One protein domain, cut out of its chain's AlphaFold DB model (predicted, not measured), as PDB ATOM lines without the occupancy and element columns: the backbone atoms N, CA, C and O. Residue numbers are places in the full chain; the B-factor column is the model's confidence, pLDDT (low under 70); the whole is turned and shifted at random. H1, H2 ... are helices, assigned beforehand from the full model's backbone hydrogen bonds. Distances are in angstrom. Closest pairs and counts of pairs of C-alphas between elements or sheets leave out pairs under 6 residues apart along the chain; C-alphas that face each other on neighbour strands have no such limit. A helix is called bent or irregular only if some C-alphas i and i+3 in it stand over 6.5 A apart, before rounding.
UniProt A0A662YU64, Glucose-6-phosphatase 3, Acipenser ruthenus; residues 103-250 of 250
ATOM      1  N   SER A 103     -42.811   6.695  31.894       85.06
ATOM      2  CA  SER A 103     -41.644   6.893  31.026       85.06
ATOM      3  C   SER A 103     -40.807   8.107  31.450       85.06
ATOM      4  O   SER A 103     -41.335   9.086  31.975       85.06
ATOM      5  N   LEU A 104     -39.504   8.100  31.137       86.50
ATOM      6  CA  LEU A 104     -38.606   9.240  31.387       86.50
ATOM      7  C   LEU A 104     -39.137  10.551  30.779       86.50
ATOM      8  O   LEU A 104     -38.992  11.621  31.366       86.50
ATOM      9  N   ARG A 105     -39.805  10.458  29.620       87.94
ATOM     10  CA  ARG A 105     -40.420  11.607  28.941       87.94
ATOM     11  C   ARG A 105     -41.459  12.295  29.822       87.94
ATOM     12  O   ARG A 105     -41.500  13.516  29.836       87.94
ATOM     13  N   PHE A 106     -42.254  11.540  30.582       89.12
ATOM     14  CA  PHE A 106     -43.244  12.115  31.497       89.12
ATOM     15  C   PHE A 106     -42.578  12.993  32.563       89.12
ATOM     16  O   PHE A 106     -42.997  14.131  32.768       89.12
ATOM     17  N   PHE A 107     -41.504  12.505  33.192       89.06
ATOM     18  CA  PHE A 107     -40.748  13.273  34.186       89.06
ATOM     19  C   PHE A 107     -40.065  14.499  33.574       89.06
ATOM     20  O   PHE A 107     -40.115  15.581  34.156       89.06
ATOM     21  N   ALA A 108     -39.487  14.353  32.378       90.50
ATOM     22  CA  ALA A 108     -38.853  15.454  31.662       90.50
ATOM     23  C   ALA A 108     -39.853  16.554  31.276       90.50
ATOM     24  O   ALA A 108     -39.616  17.721  31.579       90.50
ATOM     25  N   PHE A 109     -40.994  16.195  30.679       92.75
ATOM     26  CA  PHE A 109     -42.036  17.161  30.324       92.75
ATOM     27  C   PHE A 109     -42.682  17.798  31.552       92.75
ATOM     28  O   PHE A 109     -42.975  18.987  31.519       92.75
ATOM     29  N   SER A 110     -42.859  17.052  32.646       90.12
ATOM     30  CA  SER A 110     -43.403  17.600  33.894       90.12
ATOM     31  C   SER A 110     -42.430  18.589  34.541       90.12
ATOM     32  O   SER A 110     -42.837  19.681  34.925       90.12
ATOM     33  N   SER A 111     -41.138  18.251  34.610       92.25
ATOM     34  CA  SER A 111     -40.085  19.147  35.111       92.25
ATOM     35  C   SER A 111     -39.985  20.420  34.263       92.25
ATOM     36  O   SER A 111     -40.027  21.527  34.803       92.25
ATOM     37  N   LEU A 112     -39.961  20.275  32.933       92.31
ATOM     38  CA  LEU A 112     -39.944  21.405  32.005       92.31
ATOM     39  C   LEU A 112     -41.213  22.258  32.122       92.31
ATOM     40  O   LEU A 112     -41.121  23.478  32.183       92.31
ATOM     41  N   GLY A 113     -42.388  21.631  32.186       92.69
ATOM     42  CA  GLY A 113     -43.671  22.316  32.322       92.69
ATOM     43  C   GLY A 113     -43.770  23.114  33.620       92.69
ATOM     44  O   GLY A 113     -44.203  24.263  33.593       92.69
ATOM     45  N   LEU A 114     -43.302  22.555  34.740       92.31
ATOM     46  CA  LEU A 114     -43.240  23.261  36.022       92.31
ATOM     47  C   LEU A 114     -42.255  24.436  35.981       92.31
ATOM     48  O   LEU A 114     -42.579  25.512  36.479       92.31
ATOM     49  N   LEU A 115     -41.083  24.264  35.361       91.31
ATOM     50  CA  LEU A 115     -40.082  25.328  35.253       91.31
ATOM     51  C   LEU A 115     -40.563  26.469  34.341       91.31
ATOM     52  O   LEU A 115     -40.465  27.640  34.708       91.31
ATOM     53  N   LEU A 116     -41.125  26.139  33.176       91.62
ATOM     54  CA  LEU A 116     -41.705  27.117  32.253       91.62
ATOM     55  C   LEU A 116     -42.936  27.794  32.855       91.62
ATOM     56  O   LEU A 116     -43.081  29.005  32.724       91.62
ATOM     57  N   GLY A 117     -43.789  27.043  33.553       91.94
ATOM     58  CA  GLY A 117     -44.935  27.584  34.279       91.94
ATOM     59  C   GLY A 117     -44.508  28.562  35.373       91.94
ATOM     60  O   GLY A 117     -45.061  29.654  35.465       91.94
ATOM     61  N   ALA A 118     -43.471  28.229  36.144       89.44
ATOM     62  CA  ALA A 118     -42.892  29.125  37.143       89.44
ATOM     63  C   ALA A 118     -42.339  30.416  36.518       89.44
ATOM     64  O   ALA A 118     -42.605  31.508  37.022       89.44
ATOM     65  N   LEU A 119     -41.605  30.303  35.406       88.56
ATOM     66  CA  LEU A 119     -41.103  31.456  34.653       88.56
ATOM     67  C   LEU A 119     -42.246  32.311  34.097       88.56
ATOM     68  O   LEU A 119     -42.180  33.537  34.167       88.56
ATOM     69  N   LEU A 120     -43.301  31.680  33.581       90.88
ATOM     70  CA  LEU A 120     -44.481  32.370  33.073       90.88
ATOM     71  C   LEU A 120     -45.178  33.145  34.191       90.88
ATOM     72  O   LEU A 120     -45.425  34.333  34.029       90.88
ATOM     73  N   VAL A 121     -45.436  32.511  35.337       88.44
ATOM     74  CA  VAL A 121     -46.037  33.177  36.502       88.44
ATOM     75  C   VAL A 121     -45.168  34.344  36.965       88.44
ATOM     76  O   VAL A 121     -45.689  35.435  37.179       88.44
ATOM     77  N   TYR A 122     -43.848  34.151  37.055       85.94
ATOM     78  CA  TYR A 122     -42.914  35.223  37.399       85.94
ATOM     79  C   TYR A 122     -43.037  36.412  36.436       85.94
ATOM     80  O   TYR A 122     -43.198  37.546  36.883       85.94
ATOM     81  N   ARG A 123     -43.033  36.160  35.121       86.06
ATOM     82  CA  ARG A 123     -43.180  37.207  34.098       86.06
ATOM     83  C   ARG A 123     -44.552  37.875  34.131       86.06
ATOM     84  O   ARG A 123     -44.623  39.089  33.998       86.06
ATOM     85  N   CYS A 124     -45.629  37.122  34.334       88.19
ATOM     86  CA  CYS A 124     -46.975  37.677  34.459       88.19
ATOM     87  C   CYS A 124     -47.090  38.613  35.668       88.19
ATOM     88  O   CYS A 124     -47.664  39.692  35.548       88.19
ATOM     89  N   LEU A 125     -46.516  38.233  36.814       87.19
ATOM     90  CA  LEU A 125     -46.487  39.078  38.012       87.19
ATOM     91  C   LEU A 125     -45.639  40.336  37.789       87.19
ATOM     92  O   LEU A 125     -46.063  41.429  38.160       87.19
ATOM     93  N   GLU A 126     -44.495  40.200  37.115       86.62
ATOM     94  CA  GLU A 126     -43.630  41.324  36.753       86.62
ATOM     95  C   GLU A 126     -44.341  42.320  35.819       86.62
ATOM     96  O   GLU A 126     -44.322  43.524  36.078       86.62
ATOM     97  N   LEU A 127     -45.034  41.828  34.784       88.69
ATOM     98  CA  LEU A 127     -45.853  42.648  33.879       88.69
ATOM     99  C   LEU A 127     -47.048  43.293  34.596       88.69
ATOM    100  O   LEU A 127     -47.428  44.414  34.266       88.69
ATOM    101  N   GLY A 128     -47.608  42.618  35.603       87.62
ATOM    102  CA  GLY A 128     -48.634  43.155  36.501       87.62
ATOM    103  C   GLY A 128     -48.116  44.181  37.519       87.62
ATOM    104  O   GLY A 128     -48.891  44.652  38.348       87.62
ATOM    105  N   GLY A 129     -46.823  44.527  37.484       84.62
ATOM    106  CA  GLY A 129     -46.202  45.530  38.356       84.62
ATOM    107  C   GLY A 129     -45.678  44.992  39.692       84.62
ATOM    108  O   GLY A 129     -45.153  45.766  40.496       84.62
ATOM    109  N   LEU A 130     -45.769  43.683  39.942       81.12
ATOM    110  CA  LEU A 130     -45.274  43.038  41.158       81.12
ATOM    111  C   LEU A 130     -43.855  42.500  40.936       81.12
ATOM    112  O   LEU A 130     -43.644  41.419  40.387       81.12
ATOM    113  N   LYS A 131     -42.849  43.246  41.404       78.31
ATOM    114  CA  LYS A 131     -41.447  42.806  41.369       78.31
ATOM    115  C   LYS A 131     -41.162  41.797  42.485       78.31
ATOM    116  O   LYS A 131     -40.930  42.186  43.626       78.31
ATOM    117  N   LEU A 132     -41.102  40.503  42.157       74.31
ATOM    118  CA  LEU A 132     -40.757  39.447  43.127       74.31
ATOM    119  C   LEU A 132     -39.325  39.569  43.673       74.31
ATOM    120  O   LEU A 132     -39.067  39.154  44.799       74.31
ATOM    121  N   SER A 133     -38.395  40.140  42.898       75.75
ATOM    122  CA  SER A 133     -37.009  40.368  43.337       75.75
ATOM    123  C   SER A 133     -36.872  41.516  44.336       75.75
ATOM    124  O   SER A 133     -35.836  41.629  44.987       75.75
ATOM    125  N   TRP A 134     -37.911  42.343  44.505       78.94
ATOM    126  CA  TRP A 134     -37.839  43.550  45.324       78.94
ATOM    127  C   TRP A 134     -37.479  43.258  46.784       78.94
ATOM    128  O   TRP A 134     -36.692  43.988  47.379       78.94
ATOM    129  N   SER A 135     -37.993  42.165  47.359       79.31
ATOM    130  CA  SER A 135     -37.663  41.765  48.732       79.31
ATOM    131  C   SER A 135     -36.187  41.389  48.894       79.31
ATOM    132  O   SER A 135     -35.578  41.716  49.911       79.31
ATOM    133  N   ILE A 136     -35.594  40.754  47.878       79.31
ATOM    134  CA  ILE A 136     -34.177  40.372  47.857       79.31
ATOM    135  C   ILE A 136     -33.308  41.619  47.699       79.31
ATOM    136  O   ILE A 136     -32.348  41.786  48.447       79.31
ATOM    137  N   GLU A 137     -33.666  42.521  46.785       80.44
ATOM    138  CA  GLU A 137     -32.963  43.793  46.577       80.44
ATOM    139  C   GLU A 137     -33.003  44.669  47.839       80.44
ATOM    140  O   GLU A 137     -31.993  45.251  48.241       80.44
ATOM    141  N   LEU A 138     -34.157  44.725  48.512       82.25
ATOM    142  CA  LEU A 138     -34.317  45.456  49.763       82.25
ATOM    143  C   LEU A 138     -33.478  44.826  50.879       82.25
ATOM    144  O   LEU A 138     -32.773  45.539  51.592       82.25
ATOM    145  N   ALA A 139     -33.493  43.497  50.997       81.50
ATOM    146  CA  ALA A 139     -32.634  42.798  51.942       81.50
ATOM    147  C   ALA A 139     -31.156  43.110  51.662       81.50
ATOM    148  O   ALA A 139     -30.435  43.490  52.579       81.50
ATOM    149  N   GLN A 140     -30.706  43.039  50.407       81.88
ATOM    150  CA  GLN A 140     -29.313  43.319  50.039       81.88
ATOM    151  C   GLN A 140     -28.896  44.753  50.356       81.88
ATOM    152  O   GLN A 140     -27.752  44.982  50.743       81.88
ATOM    153  N   LYS A 141     -29.820  45.708  50.233       83.75
ATOM    154  CA  LYS A 141     -29.554  47.121  50.502       83.75
ATOM    155  C   LYS A 141     -29.435  47.446  51.992       83.75
ATOM    156  O   LYS A 141     -28.631  48.300  52.354       83.75
ATOM    157  N   TRP A 142     -30.256  46.825  52.837       84.44
ATOM    158  CA  TRP A 142     -30.399  47.223  54.246       84.44
ATOM    159  C   TRP A 142     -29.794  46.236  55.248       84.44
ATOM    160  O   TRP A 142     -29.700  46.556  56.432       84.44
ATOM    161  N   CYS A 143     -29.391  45.038  54.820       84.31
ATOM    162  CA  CYS A 143     -28.781  44.070  55.722       84.31
ATOM    163  C   CYS A 143     -27.328  44.456  56.036       84.31
ATOM    164  O   CYS A 143     -26.548  44.764  55.140       84.31
ATOM    165  N   VAL A 144     -26.951  44.373  57.316       86.06
ATOM    166  CA  VAL A 144     -25.591  44.685  57.804       86.06
ATOM    167  C   VAL A 144     -24.527  43.829  57.106       86.06
ATOM    168  O   VAL A 144     -23.403  44.277  56.902       86.06
ATOM    169  N   LYS A 145     -24.888  42.596  56.735       83.31
ATOM    170  CA  LYS A 145     -24.029  41.643  56.029       83.31
ATOM    171  C   LYS A 145     -24.782  41.063  54.829       83.31
ATOM    172  O   LYS A 145     -25.500  40.075  54.990       83.31
ATOM    173  N   PRO A 146     -24.647  41.649  53.625       74.56
ATOM    174  CA  PRO A 146     -25.372  41.192  52.435       74.56
ATOM    175  C   PRO A 146     -24.972  39.771  52.009       74.56
ATOM    176  O   PRO A 146     -25.764  39.060  51.401       74.56
ATOM    177  N   GLU A 147     -23.782  39.318  52.403       74.44
ATOM    178  CA  GLU A 147     -23.293  37.942  52.250       74.44
ATOM    179  C   GLU A 147     -24.140  36.879  52.975       74.44
ATOM    180  O   GLU A 147     -24.083  35.702  52.626       74.44
ATOM    181  N   TRP A 148     -24.955  37.264  53.964       77.12
ATOM    182  CA  TRP A 148     -25.869  36.342  54.652       77.12
ATOM    183  C   TRP A 148     -27.152  36.069  53.863       77.12
ATOM    184  O   TRP A 148     -27.896  35.140  54.188       77.12
ATOM    185  N   ILE A 149     -27.414  36.851  52.814       74.94
ATOM    186  CA  ILE A 149     -28.584  36.680  51.961       74.94
ATOM    187  C   ILE A 149     -28.260  35.600  50.949       74.94
ATOM    188  O   ILE A 149     -27.633  35.827  49.913       74.94
ATOM    189  N   ARG A 150     -28.691  34.386  51.268       74.94
ATOM    190  CA  ARG A 150     -28.494  33.257  50.378       74.94
ATOM    191  C   ARG A 150     -29.570  33.251  49.296       74.94
ATOM    192  O   ARG A 150     -30.760  33.271  49.582       74.94
ATOM    193  N   LEU A 151     -29.141  33.187  48.037       75.50
ATOM    194  CA  LEU A 151     -30.044  33.051  46.889       75.50
ATOM    195  C   LEU A 151     -30.743  31.683  46.862       75.50
ATOM    196  O   LEU A 151     -31.762  31.532  46.196       75.50
ATOM    197  N   ASP A 152     -30.228  30.688  47.585       71.75
ATOM    198  CA  ASP A 152     -30.783  29.331  47.666       71.75
ATOM    199  C   ASP A 152     -32.170  29.267  48.335       71.75
ATOM    200  O   ASP A 152     -32.954  28.370  48.025       71.75
ATOM    201  N   THR A 153     -32.506  30.235  49.191       75.62
ATOM    202  CA  THR A 153     -33.808  30.337  49.863       75.62
ATOM    203  C   THR A 153     -34.846  31.101  49.047       75.62
ATOM    204  O   THR A 153     -36.008  31.165  49.451       75.62
ATOM    205  N   ALA A 154     -34.472  31.659  47.892       82.38
ATOM    206  CA  ALA A 154     -35.422  32.349  47.034       82.38
ATOM    207  C   ALA A 154     -36.518  31.381  46.528       82.38
ATOM    208  O   ALA A 154     -36.231  30.211  46.243       82.38
ATOM    209  N   PRO A 155     -37.767  31.851  46.337       81.44
ATOM    210  CA  PRO A 155     -38.858  31.011  45.831       81.44
ATOM    211  C   PRO A 155     -38.529  30.344  44.489       81.44
ATOM    212  O   PRO A 155     -38.776  29.156  44.298       81.44
ATOM    213  N   PHE A 156     -37.888  31.086  43.582       83.75
ATOM    214  CA  PHE A 156     -37.467  30.557  42.285       83.75
ATOM    215  C   PHE A 156     -36.375  29.479  42.414       83.75
ATOM    216  O   PHE A 156     -36.397  28.483  41.691       83.75
ATOM    217  N   SER A 157     -35.464  29.615  43.385       86.44
ATOM    218  CA  SER A 157     -34.476  28.577  43.704       86.44
ATOM    219  C   SER A 157     -35.159  27.307  44.204       86.44
ATOM    220  O   SER A 157     -34.852  26.225  43.715       86.44
ATOM    221  N   SER A 158     -36.147  27.420  45.096       87.38
ATOM    222  CA  SER A 158     -36.919  26.259  45.572       87.38
ATOM    223  C   SER A 158     -37.600  25.508  44.418       87.38
ATOM    224  O   SER A 158     -37.445  24.296  44.311       87.38
ATOM    225  N   LEU A 159     -38.237  26.226  43.486       88.75
ATOM    226  CA  LEU A 159     -38.846  25.627  42.289       88.75
ATOM    227  C   LEU A 159     -37.807  24.954  41.380       88.75
ATOM    228  O   LEU A 159     -38.021  23.845  40.889       88.75
ATOM    229  N   THR A 160     -36.654  25.593  41.184       89.19
ATOM    230  CA  THR A 160     -35.540  25.033  40.400       89.19
ATOM    231  C   THR A 160     -34.997  23.750  41.037       89.19
ATOM    232  O   THR A 160     -34.691  22.784  40.336       89.19
ATOM    233  N   ARG A 161     -34.913  23.703  42.372       90.81
ATOM    234  CA  ARG A 161     -34.533  22.495  43.111       90.81
ATOM    235  C   ARG A 161     -35.546  21.377  42.911       90.81
ATOM    236  O   ARG A 161     -35.135  20.265  42.596       90.81
ATOM    237  N   ASP A 162     -36.833  21.659  43.078       91.50
ATOM    238  CA  ASP A 162     -37.877  20.631  43.050       91.50
ATOM    239  C   ASP A 162     -38.072  20.071  41.629       91.50
ATOM    240  O   ASP A 162     -38.174  18.859  41.436       91.50
ATOM    241  N   THR A 163     -38.021  20.934  40.610       92.94
ATOM    242  CA  THR A 163     -38.043  20.515  39.197       92.94
ATOM    243  C   THR A 163     -36.791  19.733  38.796       92.94
ATOM    244  O   THR A 163     -36.905  18.725  38.090       92.94
ATOM    245  N   GLY A 164     -35.611  20.144  39.270       93.00
ATOM    246  CA  GLY A 164     -34.366  19.398  39.086       93.00
ATOM    247  C   GLY A 164     -34.445  18.017  39.731       93.00
ATOM    248  O   GLY A 164     -34.189  17.010  39.069       93.00
ATOM    249  N   ALA A 165     -34.887  17.949  40.988       92.69
ATOM    250  CA  ALA A 165     -35.057  16.699  41.718       92.69
ATOM    251  C   ALA A 165     -36.070  15.757  41.043       92.69
ATOM    252  O   ALA A 165     -35.824  14.555  40.967       92.69
ATOM    253  N   LEU A 166     -37.165  16.288  40.487       92.12
ATOM    254  CA  LEU A 166     -38.142  15.510  39.716       92.12
ATOM    255  C   LEU A 166     -37.512  14.859  38.476       92.12
ATOM    256  O   LEU A 166     -37.735  13.674  38.217       92.12
ATOM    257  N   LEU A 167     -36.708  15.612  37.720       92.38
ATOM    258  CA  LEU A 167     -35.986  15.077  36.563       92.38
ATOM    259  C   LEU A 167     -34.950  14.029  36.992       92.38
ATOM    260  O   LEU A 167     -34.859  12.964  36.382       92.38
ATOM    261  N   GLY A 168     -34.207  14.314  38.063       91.88
ATOM    262  CA  GLY A 168     -33.237  13.400  38.664       91.88
ATOM    263  C   GLY A 168     -33.852  12.075  39.099       91.88
ATOM    264  O   GLY A 168     -33.303  11.009  38.816       91.88
ATOM    265  N   LEU A 169     -35.029  12.131  39.728       89.81
ATOM    266  CA  LEU A 169     -35.808  10.955  40.100       89.81
ATOM    267  C   LEU A 169     -36.239  10.163  38.859       89.81
ATOM    268  O   LEU A 169     -36.066   8.946  38.827       89.81
ATOM    269  N   GLY A 170     -36.730  10.840  37.817       89.88
ATOM    270  CA  GLY A 170     -37.085  10.199  36.548       89.88
ATOM    271  C   GLY A 170     -35.906   9.470  35.893       89.88
ATOM    272  O   GLY A 170     -36.062   8.341  35.428       89.88
ATOM    273  N   LEU A 171     -34.713  10.076  35.902       90.31
ATOM    274  CA  LEU A 171     -33.482   9.443  35.415       90.31
ATOM    275  C   LEU A 171     -33.081   8.237  36.268       90.31
ATOM    276  O   LEU A 171     -32.723   7.196  35.720       90.31
ATOM    277  N   ALA A 172     -33.173   8.345  37.595       89.12
ATOM    278  CA  ALA A 172     -32.861   7.239  38.494       89.12
ATOM    279  C   ALA A 172     -33.778   6.028  38.253       89.12
ATOM    280  O   ALA A 172     -33.295   4.900  38.129       89.12
ATOM    281  N   LEU A 173     -35.085   6.274  38.121       87.50
ATOM    282  CA  LEU A 173     -36.083   5.243  37.829       87.50
ATOM    283  C   LEU A 173     -35.900   4.637  36.432       87.50
ATOM    284  O   LEU A 173     -36.119   3.441  36.264       87.50
ATOM    285  N   TYR A 174     -35.462   5.427  35.445       87.06
ATOM    286  CA  TYR A 174     -35.135   4.924  34.108       87.06
ATOM    287  C   TYR A 174     -33.910   3.999  34.115       87.06
ATOM    288  O   TYR A 174     -33.916   2.968  33.447       87.06
ATOM    289  N   LEU A 175     -32.868   4.342  34.881       86.06
ATOM    290  CA  LEU A 175     -31.657   3.521  34.975       86.06
ATOM    291  C   LEU A 175     -31.912   2.164  35.639       86.06
ATOM    292  O   LEU A 175     -31.296   1.171  35.249       86.06
ATOM    293  N   LYS A 176     -32.782   2.114  36.654       82.12
ATOM    294  CA  LYS A 176     -33.163   0.860  37.312       82.12
ATOM    295  C   LYS A 176     -34.599   0.937  37.859       82.12
ATOM    296  O   LYS A 176     -34.788   1.339  39.011       82.12
ATOM    297  N   PRO A 177     -35.611   0.514  37.079       73.88
ATOM    298  CA  PRO A 177     -36.984   0.449  37.569       73.88
ATOM    299  C   PRO A 177     -37.084  -0.633  38.656       73.88
ATOM    300  O   PRO A 177     -36.631  -1.756  38.453       73.88
ATOM    301  N   GLY A 178     -37.627  -0.281  39.825       69.50
ATOM    302  CA  GLY A 178     -37.747  -1.185  40.982       69.50
ATOM    303  C   GLY A 178     -36.561  -1.175  41.955       69.50
ATOM    304  O   GLY A 178     -36.631  -1.806  43.006       69.50
ATOM    305  N   GLY A 179     -35.497  -0.417  41.663       75.12
ATOM    306  CA  GLY A 179     -34.343  -0.281  42.552       75.12
ATOM    307  C   GLY A 179     -33.415  -1.501  42.567       75.12
ATOM    308  O   GLY A 179     -33.428  -2.345  41.669       75.12
ATOM    309  N   TRP A 180     -32.548  -1.547  43.577       75.88
ATOM    310  CA  TRP A 180     -31.573  -2.617  43.773       75.88
ATOM    311  C   TRP A 180     -31.944  -3.412  45.019       75.88
ATOM    312  O   TRP A 180     -32.044  -2.847  46.111       75.88
ATOM    313  N   GLU A 181     -32.141  -4.718  44.867       76.81
ATOM    314  CA  GLU A 181     -32.310  -5.606  46.011       76.81
ATOM    315  C   GLU A 181     -30.944  -5.826  46.658       76.81
ATOM    316  O   GLU A 181     -30.043  -6.423  46.075       76.81
ATOM    317  N   LEU A 182     -30.770  -5.274  47.857       77.31
ATOM    318  CA  LEU A 182     -29.538  -5.390  48.629       77.31
ATOM    319  C   LEU A 182     -29.834  -6.067  49.974       77.31
ATOM    320  O   LEU A 182     -30.783  -5.660  50.661       77.31
ATOM    321  N   PRO A 183     -29.009  -7.044  50.403       81.31
ATOM    322  CA  PRO A 183     -29.059  -7.556  51.767       81.31
ATOM    323  C   PRO A 183     -28.790  -6.448  52.796       81.31
ATOM    324  O   PRO A 183     -28.287  -5.371  52.474       81.31
ATOM    325  N   LEU A 184     -29.120  -6.701  54.067       81.62
ATOM    326  CA  LEU A 184     -29.140  -5.665  55.110       81.62
ATOM    327  C   LEU A 184     -27.794  -4.928  55.276       81.62
ATOM    328  O   LEU A 184     -27.785  -3.708  55.421       81.62
ATOM    329  N   ALA A 185     -26.670  -5.648  55.202       82.69
ATOM    330  CA  ALA A 185     -25.328  -5.077  55.341       82.69
ATOM    331  C   ALA A 185     -24.946  -4.120  54.187       82.69
ATOM    332  O   ALA A 185     -24.675  -2.947  54.460       82.69
ATOM    333  N   PRO A 186     -24.977  -4.529  52.901       83.69
ATOM    334  CA  PRO A 186     -24.714  -3.600  51.803       83.69
ATOM    335  C   PRO A 186     -25.786  -2.507  51.691       83.69
ATOM    336  O   PRO A 186     -25.480  -1.384  51.297       83.69
ATOM    337  N   ARG A 187     -27.027  -2.756  52.126       83.88
ATOM    338  CA  ARG A 187     -28.047  -1.702  52.218       83.88
ATOM    339  C   ARG A 187     -27.658  -0.613  53.223       83.88
ATOM    340  O   ARG A 187     -27.764   0.568  52.893       83.88
ATOM    341  N   ALA A 188     -27.152  -0.980  54.401       86.25
ATOM    342  CA  ALA A 188     -26.651  -0.015  55.383       86.25
ATOM    343  C   ALA A 188     -25.452   0.787  54.843       86.25
ATOM    344  O   ALA A 188     -25.419   2.009  54.987       86.25
ATOM    345  N   LEU A 189     -24.522   0.129  54.139       86.62
ATOM    346  CA  LEU A 189     -23.411   0.809  53.464       86.62
ATOM    347  C   LEU A 189     -23.908   1.790  52.395       86.62
ATOM    348  O   LEU A 189     -23.463   2.935  52.364       86.62
ATOM    349  N   SER A 190     -24.872   1.387  51.563       86.25
ATOM    350  CA  SER A 190     -25.456   2.268  50.544       86.25
ATOM    351  C   SER A 190     -26.109   3.510  51.155       86.25
ATOM    352  O   SER A 190     -25.964   4.604  50.610       86.25
ATOM    353  N   LEU A 191     -26.752   3.375  52.321       87.12
ATOM    354  CA  LEU A 191     -27.331   4.496  53.058       87.12
ATOM    355  C   LEU A 191     -26.239   5.434  53.590       87.12
ATOM    356  O   LEU A 191     -26.354   6.651  53.443       87.12
ATOM    357  N   ALA A 192     -25.166   4.881  54.160       88.31
ATOM    358  CA  ALA A 192     -24.044   5.658  54.679       88.31
ATOM    359  C   ALA A 192     -23.328   6.441  53.567       88.31
ATOM    360  O   ALA A 192     -23.134   7.651  53.696       88.31
ATOM    361  N   PHE A 193     -23.009   5.788  52.445       87.44
ATOM    362  CA  PHE A 193     -22.397   6.445  51.288       87.44
ATOM    363  C   PHE A 193     -23.324   7.483  50.656       87.44
ATOM    364  O   PHE A 193     -22.862   8.564  50.299       87.44
ATOM    365  N   SER A 194     -24.628   7.203  50.572       88.00
ATOM    366  CA  SER A 194     -25.607   8.179  50.083       88.00
ATOM    367  C   SER A 194     -25.673   9.410  50.987       88.00
ATOM    368  O   SER A 194     -25.672  10.530  50.487       88.00
ATOM    369  N   SER A 195     -25.667   9.224  52.311       87.31
ATOM    370  CA  SER A 195     -25.639  10.323  53.287       87.31
ATOM    371  C   SER A 195     -24.364  11.166  53.167       87.31
ATOM    372  O   SER A 195     -24.429  12.394  53.119       87.31
ATOM    373  N   MET A 196     -23.206  10.514  53.026       86.12
ATOM    374  CA  MET A 196     -21.929  11.201  52.820       86.12
ATOM    375  C   MET A 196     -21.914  11.989  51.503       86.12
ATOM    376  O   MET A 196     -21.508  13.151  51.475       86.12
ATOM    377  N   ALA A 197     -22.405  11.391  50.415       82.88
ATOM    378  CA  ALA A 197     -22.515  12.055  49.122       82.88
ATOM    379  C   ALA A 197     -23.445  13.276  49.195       82.88
ATOM    380  O   ALA A 197     -23.091  14.341  48.697       82.88
ATOM    381  N   LEU A 198     -24.594  13.152  49.867       85.12
ATOM    382  CA  LEU A 198     -25.511  14.268  50.116       85.12
ATOM    383  C   LEU A 198     -24.833  15.397  50.895       85.12
ATOM    384  O   LEU A 198     -24.950  16.558  50.503       85.12
ATOM    385  N   TYR A 199     -24.104  15.067  51.963       86.81
ATOM    386  CA  TYR A 199     -23.361  16.049  52.751       86.81
ATOM    387  C   TYR A 199     -22.336  16.795  51.888       86.81
ATOM    388  O   TYR A 199     -22.320  18.028  51.868       86.81
ATOM    389  N   GLN A 200     -21.539  16.061  51.110       84.81
ATOM    390  CA  GLN A 200     -20.508  16.650  50.262       84.81
ATOM    391  C   GLN A 200     -21.105  17.514  49.141       84.81
ATOM    392  O   GLN A 200     -20.628  18.623  48.906       84.81
ATOM    393  N   LEU A 201     -22.173  17.046  48.487       82.31
ATOM    394  CA  LEU A 201     -22.887  17.800  47.452       82.31
ATOM    395  C   LEU A 201     -23.532  19.069  48.019       82.31
ATOM    396  O   LEU A 201     -23.572  20.098  47.339       82.31
ATOM    397  N   ASN A 202     -24.021  19.024  49.261       82.06
ATOM    398  CA  ASN A 202     -24.607  20.188  49.913       82.06
ATOM    399  C   ASN A 202     -23.560  21.281  50.171       82.06
ATOM    400  O   ASN A 202     -23.848  22.448  49.915       82.06
ATOM    401  N   GLN A 203     -22.344  20.895  50.571       80.56
ATOM    402  CA  GLN A 203     -21.227  21.812  50.841       80.56
ATOM    403  C   GLN A 203     -20.611  22.452  49.586       80.56
ATOM    404  O   GLN A 203     -19.826  23.392  49.702       80.56
ATOM    405  N   LEU A 204     -20.947  21.977  48.381       79.31
ATOM    406  CA  LEU A 204     -20.470  22.595  47.144       79.31
ATOM    407  C   LEU A 204     -21.042  24.010  47.002       79.31
ATOM    408  O   LEU A 204     -22.234  24.186  46.716       79.31
ATOM    409  N   ALA A 205     -20.164  24.999  47.179       76.94
ATOM    410  CA  ALA A 205     -20.438  26.393  46.879       76.94
ATOM    411  C   ALA A 205     -20.588  26.562  45.363       76.94
ATOM    412  O   ALA A 205     -19.714  26.174  44.589       76.94
ATOM    413  N   LEU A 206     -21.718  27.126  44.940       79.69
ATOM    414  CA  LEU A 206     -21.965  27.444  43.540       79.69
ATOM    415  C   LEU A 206     -21.591  28.903  43.265       79.69
ATOM    416  O   LEU A 206     -21.838  29.756  44.122       79.69
ATOM    417  N   PRO A 207     -21.042  29.212  42.077       79.75
ATOM    418  CA  PRO A 207     -20.793  30.591  41.685       79.75
ATOM    419  C   PRO A 207     -22.125  31.347  41.622       79.75
ATOM    420  O   PRO A 207     -23.067  30.913  40.961       79.75
ATOM    421  N   THR A 208     -22.206  32.472  42.329       72.88
ATOM    422  CA  THR A 208     -23.417  33.303  42.436       72.88
ATOM    423  C   THR A 208     -23.573  34.295  41.282       72.88
ATOM    424  O   THR A 208     -24.666  34.813  41.062       72.88
ATOM    425  N   SER A 209     -22.507  34.512  40.506       73.00
ATOM    426  CA  SER A 209     -22.474  35.416  39.355       73.00
ATOM    427  C   SER A 209     -21.896  34.694  38.134       73.00
ATOM    428  O   SER A 209     -20.802  34.134  38.247       73.00
ATOM    429  N   PRO A 210     -22.562  34.719  36.961       83.31
ATOM    430  CA  PRO A 210     -23.855  35.349  36.654       83.31
ATOM    431  C   PRO A 210     -25.081  34.556  37.175       83.31
ATOM    432  O   PRO A 210     -25.009  33.330  37.285       83.31
ATOM    433  N   PRO A 211     -26.244  35.204  37.414       79.44
ATOM    434  CA  PRO A 211     -27.429  34.550  37.993       79.44
ATOM    435  C   PRO A 211     -27.959  33.360  37.184       79.44
ATOM    436  O   PRO A 211     -28.366  32.351  37.752       79.44
ATOM    437  N   LEU A 212     -27.921  33.443  35.849       83.12
ATOM    438  CA  LEU A 212     -28.349  32.341  34.982       83.12
ATOM    439  C   LEU A 212     -27.491  31.088  35.209       83.12
ATOM    440  O   LEU A 212     -28.028  29.989  35.330       83.12
ATOM    441  N   LEU A 213     -26.170  31.260  35.326       86.31
ATOM    442  CA  LEU A 213     -25.247  30.161  35.600       86.31
ATOM    443  C   LEU A 213     -25.530  29.543  36.972       86.31
ATOM    444  O   LEU A 213     -25.556  28.318  37.081       86.31
ATOM    445  N   PHE A 214     -25.804  30.369  37.987       87.06
ATOM    446  CA  PHE A 214     -26.203  29.889  39.310       87.06
ATOM    447  C   PHE A 214     -27.437  28.984  39.223       87.06
ATOM    448  O   PHE A 214     -27.383  27.849  39.691       87.06
ATOM    449  N   TYR A 215     -28.520  29.430  38.576       86.62
ATOM    450  CA  TYR A 215     -29.748  28.635  38.468       86.62
ATOM    451  C   TYR A 215     -29.564  27.359  37.643       86.62
ATOM    452  O   TYR A 215     -30.064  26.307  38.041       86.62
ATOM    453  N   CYS A 216     -28.806  27.405  36.543       87.50
ATOM    454  CA  CYS A 216     -28.495  26.213  35.751       87.50
ATOM    455  C   CYS A 216     -27.686  25.188  36.558       87.50
ATOM    456  O   CYS A 216     -28.043  24.010  36.600       87.50
ATOM    457  N   LEU A 217     -26.623  25.621  37.240       88.62
ATOM    458  CA  LEU A 217     -25.818  24.732  38.080       88.62
ATOM    459  C   LEU A 217     -26.607  24.228  39.291       88.62
ATOM    460  O   LEU A 217     -26.450  23.075  39.684       88.62
ATOM    461  N   PHE A 218     -27.487  25.055  39.857       89.31
ATOM    462  CA  PHE A 218     -28.365  24.663  40.951       89.31
ATOM    463  C   PHE A 218     -29.379  23.604  40.503       89.31
ATOM    464  O   PHE A 218     -29.578  22.619  41.214       89.31
ATOM    465  N   PHE A 219     -29.960  23.744  39.309       90.19
ATOM    466  CA  PHE A 219     -30.824  22.726  38.708       90.19
ATOM    467  C   PHE A 219     -30.077  21.399  38.529       90.19
ATOM    468  O   PHE A 219     -30.551  20.357  38.978       90.19
ATOM    469  N   ILE A 220     -28.877  21.445  37.939       90.81
ATOM    470  CA  ILE A 220     -28.043  20.256  37.719       90.81
ATOM    471  C   ILE A 220     -27.681  19.604  39.057       90.81
ATOM    472  O   ILE A 220     -27.910  18.410  39.228       90.81
ATOM    473  N   LYS A 221     -27.184  20.375  40.032       90.62
ATOM    474  CA  LYS A 221     -26.843  19.885  41.378       90.62
ATOM    475  C   LYS A 221     -28.026  19.155  42.019       90.62
ATOM    476  O   LYS A 221     -27.861  18.036  42.497       90.62
ATOM    477  N   ASN A 222     -29.215  19.756  42.000       90.50
ATOM    478  CA  ASN A 222     -30.399  19.161  42.622       90.50
ATOM    479  C   ASN A 222     -30.983  17.986  41.824       90.50
ATOM    480  O   ASN A 222     -31.565  17.091  42.431       90.50
ATOM    481  N   GLY A 223     -30.788  17.924  40.504       90.81
ATOM    482  CA  GLY A 223     -31.131  16.744  39.705       90.81
ATOM    483  C   GLY A 223     -30.148  15.583  39.867       90.81
ATOM    484  O   GLY A 223     -30.548  14.420  39.847       90.81
ATOM    485  N   LEU A 224     -28.869  15.872  40.103       90.31
ATOM    486  CA  LEU A 224     -27.869  14.846  40.387       90.31
ATOM    487  C   LEU A 224     -28.109  14.172  41.742       90.31
ATOM    488  O   LEU A 224     -27.845  12.981  41.869       90.31
ATOM    489  N   ILE A 225     -28.642  14.886  42.737       90.00
ATOM    490  CA  ILE A 225     -28.862  14.340  44.084       90.00
ATOM    491  C   ILE A 225     -29.719  13.051  44.068       90.00
ATOM    492  O   ILE A 225     -29.205  12.011  44.494       90.00
ATOM    493  N   PRO A 226     -30.970  13.039  43.556       88.75
ATOM    494  CA  PRO A 226     -31.763  11.810  43.494       88.75
ATOM    495  C   PRO A 226     -31.113  10.727  42.632       88.75
ATOM    496  O   PRO A 226     -31.191   9.549  42.974       88.75
ATOM    497  N   LEU A 227     -30.428  11.114  41.550       88.94
ATOM    498  CA  LEU A 227     -29.717  10.185  40.673       88.94
ATOM    499  C   LEU A 227     -28.604   9.434  41.418       88.94
ATOM    500  O   LEU A 227     -28.504   8.208  41.324       88.94
ATOM    501  N   PHE A 228     -27.793  10.157  42.192       87.50
ATOM    502  CA  PHE A 228     -26.717   9.568  42.982       87.50
ATOM    503  C   PHE A 228     -27.254   8.638  44.069       87.50
ATOM    504  O   PHE A 228     -26.802   7.496  44.168       87.50
ATOM    505  N   VAL A 229     -28.235   9.107  44.843       87.75
ATOM    506  CA  VAL A 229     -28.776   8.379  46.001       87.75
ATOM    507  C   VAL A 229     -29.548   7.127  45.579       87.75
ATOM    508  O   VAL A 229     -29.396   6.077  46.197       87.75
ATOM    509  N   MET A 230     -30.364   7.212  44.526       84.62
ATOM    510  CA  MET A 230     -31.283   6.126  44.161       84.62
ATOM    511  C   MET A 230     -30.699   5.145  43.139       84.62
ATOM    512  O   MET A 230     -31.085   3.977  43.144       84.62
ATOM    513  N   ALA A 231     -29.784   5.585  42.266       86.38
ATOM    514  CA  ALA A 231     -29.268   4.745  41.182       86.38
ATOM    515  C   ALA A 231     -27.766   4.463  41.285       86.38
ATOM    516  O   ALA A 231     -27.371   3.301  41.202       86.38
ATOM    517  N   VAL A 232     -26.922   5.487  41.459       86.94
ATOM    518  CA  VAL A 232     -25.457   5.320  41.377       86.94
ATOM    519  C   VAL A 232     -24.899   4.592  42.598       86.94
ATOM    520  O   VAL A 232     -24.242   3.564  42.441       86.94
ATOM    521  N   VAL A 233     -25.169   5.088  43.810       87.38
ATOM    522  CA  VAL A 233     -24.613   4.508  45.044       87.38
ATOM    523  C   VAL A 233     -25.080   3.060  45.247       87.38
ATOM    524  O   VAL A 233     -24.220   2.196  45.429       87.38
ATOM    525  N   PRO A 234     -26.383   2.729  45.139       85.75
ATOM    526  CA  PRO A 234     -26.829   1.346  45.280       85.75
ATOM    527  C   PRO A 234     -26.243   0.414  44.209       85.75
ATOM    528  O   PRO A 234     -25.894  -0.719  44.529       85.75
ATOM    529  N   ARG A 235     -26.058   0.890  42.967       86.12
ATOM    530  CA  ARG A 235     -25.424   0.114  41.886       86.12
ATOM    531  C   ARG A 235     -23.964  -0.210  42.186       86.12
ATOM    532  O   ARG A 235     -23.546  -1.344  41.972       86.12
ATOM    533  N   LEU A 236     -23.195   0.768  42.669       86.31
ATOM    534  CA  LEU A 236     -21.792   0.563  43.040       86.31
ATOM    535  C   LEU A 236     -21.672  -0.440  44.187       86.31
ATOM    536  O   LEU A 236     -20.884  -1.378  44.107       86.31
ATOM    537  N   VAL A 237     -22.500  -0.286  45.221       86.69
ATOM    538  CA  VAL A 237     -22.498  -1.209  46.360       86.69
ATOM    539  C   VAL A 237     -22.936  -2.613  45.942       86.69
ATOM    540  O   VAL A 237     -22.332  -3.586  46.382       86.69
ATOM    541  N   HIS A 238     -23.932  -2.738  45.061       85.12
ATOM    542  CA  HIS A 238     -24.345  -4.029  44.514       85.12
ATOM    543  C   HIS A 238     -23.221  -4.693  43.703       85.12
ATOM    544  O   HIS A 238     -23.001  -5.892  43.842       85.12
ATOM    545  N   ALA A 239     -22.489  -3.935  42.879       84.81
ATOM    546  CA  ALA A 239     -21.365  -4.468  42.105       84.81
ATOM    547  C   ALA A 239     -20.243  -5.004  43.014       84.81
ATOM    548  O   ALA A 239     -19.754  -6.107  42.789       84.81
ATOM    549  N   ILE A 240     -19.895  -4.266  44.073       83.69
ATOM    550  CA  ILE A 240     -18.873  -4.682  45.048       83.69
ATOM    551  C   ILE A 240     -19.345  -5.905  45.851       83.69
ATOM    552  O   ILE A 240     -18.585  -6.847  46.062       83.69
ATOM    553  N   ALA A 241     -20.609  -5.915  46.284       80.88
ATOM    554  CA  ALA A 241     -21.173  -7.031  47.041       80.88
ATOM    555  C   ALA A 241     -21.266  -8.322  46.208       80.88
ATOM    556  O   ALA A 241     -21.014  -9.398  46.745       80.88
ATOM    557  N   GLY A 242     -21.585  -8.215  44.913       69.25
ATOM    558  CA  GLY A 242     -21.619  -9.356  43.993       69.25
ATOM    559  C   GLY A 242     -20.238  -9.971  43.753       69.25
ATOM    560  O   GLY A 242     -20.104 -11.189  43.778       69.25
ATOM    561  N   GLN A 243     -19.195  -9.144  43.622       63.38
ATOM    562  CA  GLN A 243     -17.813  -9.626  43.475       63.38
ATOM    563  C   GLN A 243     -17.316 -10.381  44.717       63.38
ATOM    564  O   GLN A 243     -16.648 -11.403  44.593       63.38
ATOM    565  N   GLY A 244     -17.699  -9.938  45.921       58.31
ATOM    566  CA  GLY A 244     -17.336 -10.621  47.168       58.31
ATOM    567  C   GLY A 244     -18.050 -11.960  47.407       58.31
ATOM    568  O   GLY A 244     -17.630 -12.717  48.282       58.31
ATOM    569  N   GLN A 245     -19.125 -12.262  46.667       54.41
ATOM    570  CA  GLN A 245     -19.769 -13.583  46.699       54.41
ATOM    571  C   GLN A 245     -19.101 -14.567  45.728       54.41
ATOM    572  O   GLN A 245     -18.899 -15.715  46.109       54.41
ATOM    573  N   GLU A 246     -18.674 -14.126  44.539       52.91
ATOM    574  CA  GLU A 246     -17.939 -14.976  43.580       52.91
ATOM    575  C   GLU A 246     -16.553 -15.416  44.086       52.91
ATOM    576  O   GLU A 246     -16.063 -16.471  43.690       52.91
ATOM    577  N   GLU A 247     -15.917 -14.639  44.968       48.56
ATOM    578  CA  GLU A 247     -14.627 -14.997  45.579       48.56
ATOM    579  C   GLU A 247     -14.764 -16.015  46.727       48.56
ATOM    580  O   GLU A 247     -13.797 -16.689  47.062       48.56
ATOM    581  N   LYS A 248     -15.957 -16.167  47.324       47.53
ATOM    582  CA  LYS A 248     -16.208 -17.149  48.398       47.53
ATOM    583  C   LYS A 248     -16.637 -18.533  47.908       47.53
ATOM    584  O   LYS A 248     -16.585 -19.469  48.698       47.53
ATOM    585  N   ASP A 249     -17.064 -18.643  46.652       49.31
ATOM    586  CA  ASP A 249     -17.488 -19.898  46.011       49.31
ATOM    587  C   ASP A 249     -16.381 -20.538  45.137       49.31
ATOM    588  O   ASP A 249     -16.634 -21.522  44.437       49.31
ATOM    589  N   LYS A 250     -15.151 -20.004  45.173       43.47
ATOM    590  CA  LYS A 250     -13.941 -20.605  44.583       43.47
ATOM    591  C   LYS A 250     -13.004 -21.121  45.666       43.47
ATOM    592  O   LYS A 250     -12.345 -22.148  45.394       43.47
TER     593      LYS A 250
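What this domain is: This is residues 103 to 250 of the 250 residues of the protein "Glucose-6-phosphatase 3" of Acipenser ruthenus (UniProt A0A662YU64). Four long helices, H1, H3, H5 and H4 in that order, make a loose row, in which H1 packs on H3, H3 crosses the first arm of the bent helix H5 at a slant, and H4 lies along H5 on its other side. The short helix H2 sits off at one end, crosswise and touching no helix, while at the opposite end residues 243 to 250 stick out. The 148 printed residues hold five named helices, H1 to H5 in order along the chain, and no named strand; the class is all helix. The whole is loose, with a radius of gyration of the C-alphas of 20.0 A, and elongated, spanning 73 by 38 by 23 A.

How they stand to each other: Begin with H5, residues 211 to 246, assigned as one helix by its hydrogen bonds but bent, with C-alphas 230 and 233 6.9 A apart. Its arms H5a, residues 211 to 230, and H5b, residues 233 to 246, stand at a shallow tilt of 32 degrees, only just short of steep. Look next at H3, residues 155 to 175, which touches H5a at a steep tilt of 38 degrees, the same way; their closest C-alphas, of Gly 168 and Gly 223, are 4.1 A apart. H1, residues 104 to 127, touches H3 at a shallow tilt of 10 degrees, opposite ways, closest at the C-alphas of Ser 111 and Thr 163, 4.8 A. H4, residues 184 to 203, forms a helical hairpin with H5a at a shallow tilt of 8 degrees; H4 touches it with residues 194 to 201 alone, closest at the C-alphas of Ser 194 and Val 229, 5.2 A. With residues 186 to 194 alone H4 touches H5b, closest at the C-alphas of Ser 190 and Pro 234, 5.5 A. H2, residues 134 to 142, touches no helix, and H1 and H5a are apart. In H1, H2, H3, H4 and H5b every O i to N i+4 pair is within hydrogen-bond range; in H5a 14 of 16 are.

Where its parts are: Find C-alpha 211 at (-27.429, 34.550, 37.993); from there H5a runs 29.3 A to C-alpha 230, and H5b runs 20.6 A to C-alpha 246 at (-17.939, -14.976, 43.580). H1 starts at C-alpha 104, at (-38.606, 9.240, 31.387), and measures 34.3 A; H3 measures 30.4 A, H4 28.9 A and H2 12.2 A.

The domain as a whole: The C-alphas farthest apart, of Gly 129 and Lys 250, are 73.8 A apart. The printed part has no cut, and the one long link is residues 143 to 154, between H2 and H3. Confidence is under 70 at residue 178 and residues 242 to 250.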